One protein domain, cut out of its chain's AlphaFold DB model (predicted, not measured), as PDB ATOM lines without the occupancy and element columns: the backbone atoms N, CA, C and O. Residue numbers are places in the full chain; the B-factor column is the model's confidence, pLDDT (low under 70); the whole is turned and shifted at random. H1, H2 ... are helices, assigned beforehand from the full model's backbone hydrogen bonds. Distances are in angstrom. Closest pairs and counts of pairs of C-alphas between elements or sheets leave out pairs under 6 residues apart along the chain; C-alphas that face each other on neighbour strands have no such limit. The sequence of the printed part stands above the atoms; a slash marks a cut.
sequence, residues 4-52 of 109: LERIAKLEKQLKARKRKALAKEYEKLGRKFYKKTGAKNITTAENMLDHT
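What this domain is: This is residues 4 to 52 of the 109 residues of an uncharacterized protein of Lactobacillus koreensis JCM 16448 (UniProt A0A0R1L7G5). One long straight helix, H1, makes a rod, and a short second helix, H2, sits crosswise at its far end, the two meeting as an L. Residues 4 to 29 of H1 stick out with nothing beside them. The printed part has 49 residues with two named helices, H1 then H2, and no named strand; the class is all helix. It is extended, with a radius of gyration of the C-alphas of 17.1 A, and spans 51 by 17 by 15 A.

Where its parts are: H1, residues 4 to 37, runs 49.4 A from C-alpha 4 at (78.778, -38.675, 6.512) to C-alpha 37 at (32.220, -22.268, 7.960). H2, residues 42 to 50, ends with C-alpha 50 at (30.997, -34.776, 11.199).

How they stand to each other: H1 and H2 only just touch, with 3 pairs of C-alphas within 8 A. H1 touches H2 with residues 34 to 37 alone; the closest C-alphas, of Tyr 34 and Ala 45, are 7.1 A apart. Their lines are about perpendicular, at 80 degrees. In H1 and H2 every O i to N i+4 pair is within hydrogen-bond range.

The domain as a whole: The C-alphas farthest apart, of Leu 4 and His 51, are 51.5 A apart. The printed part has no cut, and the link from H1 to H2 is tight. Mean pLDDT of the printed part is 85.6; residues 51 to 52 are under 70.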
ATOM      1  N   LEU A   4      79.999 -37.900   6.291       81.62
ATOM      2  CA  LEU A   4      78.778 -38.675   6.512       81.62
ATOM      3  C   LEU A   4      77.954 -38.150   7.702       81.62
ATOM      4  O   LEU A   4      76.735 -38.004   7.598       81.62
ATOM      5  N   GLU A   5      78.599 -37.782   8.813       80.69
ATOM      6  CA  GLU A   5      77.920 -37.185   9.973       80.69
ATOM      7  C   GLU A   5      77.331 -35.801   9.657       80.69
ATOM      8  O   GLU A   5      76.245 -35.449  10.133       80.69
ATOM      9  N   ARG A   6      78.020 -35.006   8.825       86.88
ATOM     10  CA  ARG A   6      77.509 -33.711   8.346       86.88
ATOM     11  C   ARG A   6      76.268 -33.887   7.475       86.88
ATOM     12  O   ARG A   6      75.288 -33.172   7.690       86.88
ATOM     13  N   ILE A   7      76.291 -34.842   6.546       86.81
ATOM     14  CA  ILE A   7      75.155 -35.156   5.669       86.81
ATOM     15  C   ILE A   7      73.948 -35.603   6.503       86.81
ATOM     16  O   ILE A   7      72.872 -35.017   6.381       86.81
ATOM     17  N   ALA A   8      74.135 -36.529   7.448       90.06
ATOM     18  CA  ALA A   8      73.058 -36.995   8.325       90.06
ATOM     19  C   ALA A   8      72.430 -35.853   9.155       90.06
ATOM     20  O   ALA A   8      71.207 -35.775   9.335       90.06
ATOM     21  N   LYS A   9      73.251 -34.912   9.642       89.62
ATOM     22  CA  LYS A   9      72.768 -33.731  10.373       89.62
ATOM     23  C   LYS A   9      71.952 -32.797   9.475       89.62
ATOM     24  O   LYS A   9      70.906 -32.303   9.911       89.62
ATOM     25  N   LEU A  10      72.395 -32.575   8.237       91.25
ATOM     26  CA  LEU A  10      71.678 -31.765   7.249       91.25
ATOM     27  C   LEU A  10      70.335 -32.399   6.865       91.25
ATOM     28  O   LEU A  10      69.318 -31.704   6.849       91.25
ATOM     29  N   GLU A  11      70.282 -33.714   6.657       89.94
ATOM     30  CA  GLU A  11      69.033 -34.430   6.374       89.94
ATOM     31  C   GLU A  11      68.018 -34.314   7.514       89.94
ATOM     32  O   GLU A  11      66.831 -34.053   7.285       89.94
ATOM     33  N   LYS A  12      68.478 -34.454   8.763       92.56
ATOM     34  CA  LYS A  12      67.626 -34.293   9.950       92.56
ATOM     35  C   LYS A  12      67.047 -32.879  10.028       92.56
ATOM     36  O   LYS A  12      65.852 -32.713  10.288       92.56
ATOM     37  N   GLN A  13      67.864 -31.858   9.760       90.81
ATOM     38  CA  GLN A  13      67.407 -30.468   9.700       90.81
ATOM     39  C   GLN A  13      66.410 -30.237   8.560       90.81
ATOM     40  O   GLN A  13      65.401 -29.553   8.752       90.81
ATOM     41  N   LEU A  14      66.646 -30.835   7.394       92.25
ATOM     42  CA  LEU A  14      65.774 -30.716   6.230       92.25
ATOM     43  C   LEU A  14      64.410 -31.371   6.492       92.25
ATOM     44  O   LEU A  14      63.376 -30.748   6.245       92.25
ATOM     45  N   LYS A  15      64.379 -32.569   7.089       92.94
ATOM     46  CA  LYS A  15      63.133 -33.215   7.544       92.94
ATOM     47  C   LYS A  15      62.377 -32.347   8.553       92.94
ATOM     48  O   LYS A  15      61.163 -32.188   8.429       92.94
ATOM     49  N   ALA A  16      63.072 -31.740   9.514       93.44
ATOM     50  CA  ALA A  16      62.445 -30.841  10.482       93.44
ATOM     51  C   ALA A  16      61.844 -29.591   9.812       93.44
ATOM     52  O   ALA A  16      60.722 -29.198  10.134       93.44
ATOM     53  N   ARG A  17      62.548 -28.991   8.842       92.19
ATOM     54  CA  ARG A  17      62.032 -27.860   8.052       92.19
ATOM     55  C   ARG A  17      60.806 -28.249   7.229       92.19
ATOM     56  O   ARG A  17      59.825 -27.512   7.256       92.19
ATOM     57  N   LYS A  18      60.819 -29.420   6.582       91.12
ATOM     58  CA  LYS A  18      59.661 -29.955   5.846       91.12
ATOM     59  C   LYS A  18      58.438 -30.112   6.749       91.12
ATOM     60  O   LYS A  18      57.370 -29.626   6.401       91.12
ATOM     61  N   ARG A  19      58.600 -30.701   7.941       90.94
ATOM     62  CA  ARG A  19      57.506 -30.831   8.923       90.94
ATOM     63  C   ARG A  19      56.950 -29.473   9.354       90.94
ATOM     64  O   ARG A  19      55.738 -29.303   9.394       90.94
ATOM     65  N   LYS A  20      57.821 -28.493   9.626       92.38
ATOM     66  CA  LYS A  20      57.398 -27.127   9.978       92.38
ATOM     67  C   LYS A  20      56.646 -26.435   8.840       92.38
ATOM     68  O   LYS A  20      55.663 -25.753   9.101       92.38
ATOM     69  N   ALA A  21      57.095 -26.597   7.595       90.50
ATOM     70  CA  ALA A  21      56.401 -26.049   6.432       90.50
ATOM     71  C   ALA A  21      55.015 -26.688   6.261       90.50
ATOM     72  O   ALA A  21      54.029 -25.974   6.117       90.50
ATOM     73  N   LEU A  22      54.930 -28.016   6.381       89.19
ATOM     74  CA  LEU A  22      53.674 -28.760   6.297       89.19
ATOM     75  C   LEU A  22      52.673 -28.325   7.382       89.19
ATOM     76  O   LEU A  22      51.511 -28.072   7.083       89.19
ATOM     77  N   ALA A  23      53.132 -28.164   8.628       91.50
ATOM     78  CA  ALA A  23      52.295 -27.686   9.730       91.50
ATOM     79  C   ALA A  23      51.702 -26.293   9.455       91.50
ATOM     80  O   ALA A  23      50.529 -26.063   9.739       91.50
ATOM     81  N   LYS A  24      52.474 -25.382   8.843       92.12
ATOM     82  CA  LYS A  24      51.971 -24.059   8.435       92.12
ATOM     83  C   LYS A  24      50.901 -24.150   7.350       92.12
ATOM     84  O   LYS A  24      49.949 -23.376   7.378       92.12
ATOM     85  N   GLU A  25      51.049 -25.060   6.391       90.62
ATOM     86  CA  GLU A  25      50.031 -25.268   5.355       90.62
ATOM     87  C   GLU A  25      48.735 -25.836   5.948       90.62
ATOM     88  O   GLU A  25      47.656 -25.325   5.641       90.62
ATOM     89  N   TYR A  26      48.826 -26.793   6.878       85.69
ATOM     90  CA  TYR A  26      47.653 -27.272   7.617       85.69
ATOM     91  C   TYR A  26      46.990 -26.165   8.444       85.69
ATOM     92  O   TYR A  26      45.768 -26.044   8.435       85.69
ATOM     93  N   GLU A  27      47.769 -25.301   9.095       87.06
ATOM     94  CA  GLU A  27      47.229 -24.160   9.841       87.06
ATOM     95  C   GLU A  27      46.502 -23.165   8.919       87.06
ATOM     96  O   GLU A  27      45.400 -22.709   9.230       87.06
ATOM     97  N   LYS A  28      47.078 -22.848   7.750       90.94
ATOM     98  CA  LYS A  28      46.425 -22.003   6.734       90.94
ATOM     99  C   LYS A  28      45.119 -22.623   6.249       90.94
ATOM    100  O   LYS A  28      44.132 -21.899   6.094       90.94
ATOM    101  N   LEU A  29      45.112 -23.932   5.997       84.88
ATOM    102  CA  LEU A  29      43.922 -24.663   5.574       84.88
ATOM    103  C   LEU A  29      42.837 -24.606   6.655       84.88
ATOM    104  O   LEU A  29      41.708 -24.225   6.353       84.88
ATOM    105  N   GLY A  30      43.203 -24.859   7.915       85.94
ATOM    106  CA  GLY A  30      42.311 -24.707   9.063       85.94
ATOM    107  C   GLY A  30      41.724 -23.298   9.144       85.94
ATOM    108  O   GLY A  30      40.510 -23.135   9.172       85.94
ATOM    109  N   ARG A  31      42.549 -22.246   9.068       86.44
ATOM    110  CA  ARG A  31      42.069 -20.847   9.083       86.44
ATOM    111  C   ARG A  31      41.093 -20.538   7.945       86.44
ATOM    112  O   ARG A  31      40.130 -19.804   8.160       86.44
ATOM    113  N   LYS A  32      41.329 -21.066   6.738       86.81
ATOM    114  CA  LYS A  32      40.392 -20.929   5.609       86.81
ATOM    115  C   LYS A  32      39.075 -21.652   5.883       86.81
ATOM    116  O   LYS A  32      38.026 -21.091   5.583       86.81
ATOM    117  N   PHE A  33      39.133 -22.847   6.471       84.44
ATOM    118  CA  PHE A  33      37.951 -23.595   6.892       84.44
ATOM    119  C   PHE A  33      37.124 -22.790   7.898       84.44
ATOM    120  O   PHE A  33      35.988 -22.460   7.582       84.44
ATOM    121  N   TYR A  34      37.713 -22.349   9.017       84.06
ATOM    122  CA  TYR A  34      37.021 -21.538  10.033       84.06
ATOM    123  C   TYR A  34      36.383 -20.268   9.454       84.06
ATOM    124  O   TYR A  34      35.254 -19.929   9.797       84.06
ATOM    125  N   LYS A  35      37.073 -19.574   8.536       86.12
ATOM    126  CA  LYS A  35      36.514 -18.398   7.848       86.12
ATOM    127  C   LYS A  35      35.308 -18.734   6.972       86.12
ATOM    128  O   LYS A  35      34.392 -17.928   6.887       86.12
ATOM    129  N   LYS A  36      35.338 -19.880   6.289       84.69
ATOM    130  CA  LYS A  36      34.276 -20.300   5.369       84.69
ATOM    131  C   LYS A  36      33.065 -20.863   6.112       84.69
ATOM    132  O   LYS A  36      31.944 -20.603   5.700       84.69
ATOM    133  N   THR A  37      33.287 -21.630   7.177       79.75
ATOM    134  CA  THR A  37      32.220 -22.268   7.960       79.75
ATOM    135  C   THR A  37      31.650 -21.361   9.044       79.75
ATOM    136  O   THR A  37      30.553 -21.609   9.528       79.75
ATOM    137  N   GLY A  38      32.371 -20.308   9.445       83.94
ATOM    138  CA  GLY A  38      31.963 -19.439  10.550       83.94
ATOM    139  C   GLY A  38      32.077 -20.106  11.925       83.94
ATOM    140  O   GLY A  38      31.566 -19.567  12.910       83.94
ATOM    141  N   ALA A  39      32.740 -21.265  12.018       84.56
ATOM    142  CA  ALA A  39      32.947 -21.962  13.281       84.56
ATOM    143  C   ALA A  39      33.740 -21.078  14.261       84.56
ATOM    144  O   ALA A  39      34.773 -20.501  13.918       84.56
ATOM    145  N   LYS A  40      33.256 -20.968  15.500       82.94
ATOM    146  CA  LYS A  40      33.868 -20.108  16.530       82.94
ATOM    147  C   LYS A  40      34.942 -20.821  17.354       82.94
ATOM    148  O   LYS A  40      35.765 -20.164  17.981       82.94
ATOM    149  N   ASN A  41      34.922 -22.153  17.380       84.38
ATOM    150  CA  ASN A  41      35.853 -22.990  18.134       84.38
ATOM    151  C   ASN A  41      35.989 -24.379  17.489       84.38
ATOM    152  O   ASN A  41      35.240 -24.714  16.567       84.38
ATOM    153  N   ILE A  42      36.950 -25.165  17.983       83.38
ATOM    154  CA  ILE A  42      37.284 -26.480  17.428       83.38
ATOM    155  C   ILE A  42      36.134 -27.475  17.530       83.38
ATOM    156  O   ILE A  42      35.818 -28.102  16.534       83.38
ATOM    157  N   THR A  43      35.415 -27.515  18.650       83.75
ATOM    158  CA  THR A  43      34.266 -28.412  18.838       83.75
ATOM    159  C   THR A  43      33.142 -28.114  17.846       83.75
ATOM    160  O   THR A  43      32.528 -29.016  17.293       83.75
ATOM    161  N   THR A  44      32.892 -26.834  17.555       81.50
ATOM    162  CA  THR A  44      31.909 -26.430  16.537       81.50
ATOM    163  C   THR A  44      32.383 -26.823  15.139       81.50
ATOM    164  O   THR A  44      31.583 -27.264  14.322       81.50
ATOM    165  N   ALA A  45      33.680 -26.675  14.857       81.75
ATOM    166  CA  ALA A  45      34.280 -27.096  13.595       81.75
ATOM    167  C   ALA A  45      34.258 -28.623  13.407       81.75
ATOM    168  O   ALA A  45      33.981 -29.071  12.301       81.75
ATOM    169  N   GLU A  46      34.517 -29.393  14.465       81.50
ATOM    170  CA  GLU A  46      34.425 -30.857  14.502       81.50
ATOM    171  C   GLU A  46      32.988 -31.306  14.244       81.50
ATOM    172  O   GLU A  46      32.749 -32.025  13.281       81.50
ATOM    173  N   ASN A  47      32.014 -30.750  14.974       81.00
ATOM    174  CA  ASN A  47      30.598 -31.030  14.731       81.00
ATOM    175  C   ASN A  47      30.194 -30.707  13.284       81.00
ATOM    176  O   ASN A  47      29.490 -31.483  12.646       81.00
ATOM    177  N   MET A  48      30.657 -29.581  12.733       78.81
ATOM    178  CA  MET A  48      30.403 -29.237  11.333       78.81
ATOM    179  C   MET A  48      31.057 -30.215  10.355       78.81
ATOM    180  O   MET A  48      30.478 -30.466   9.303       78.81
ATOM    181  N   LEU A  49      32.240 -30.748  10.666       75.31
ATOM    182  CA  LEU A  49      32.929 -31.735   9.835       75.31
ATOM    183  C   LEU A  49      32.173 -33.071   9.832       75.31
ATOM    184  O   LEU A  49      31.932 -33.621   8.760       75.31
ATOM    185  N   ASP A  50      31.738 -33.525  11.008       73.12
ATOM    186  CA  ASP A  50      30.997 -34.776  11.199       73.12
ATOM    187  C   ASP A  50      29.609 -34.750  10.538       73.12
ATOM    188  O   ASP A  50      29.111 -35.783  10.099       73.12
ATOM    189  N   HIS A  51      29.011 -33.560  10.421       67.56
ATOM    190  CA  HIS A  51      27.693 -33.331   9.814       67.56
ATOM    191  C   HIS A  51      27.805 -32.613   8.458       67.56
ATOM    192  O   HIS A  51      26.846 -32.023   7.961       67.56
ATOM    193  N   THR A  52      28.997 -32.587   7.849       64.25
ATOM    194  CA  THR A  52      29.116 -32.137   6.460       64.25
ATOM    195  C   THR A  52      28.512 -33.241   5.591       64.25
ATOM    196  O   THR A  52      29.004 -34.363   5.667       64.25
TER     197      THR A  52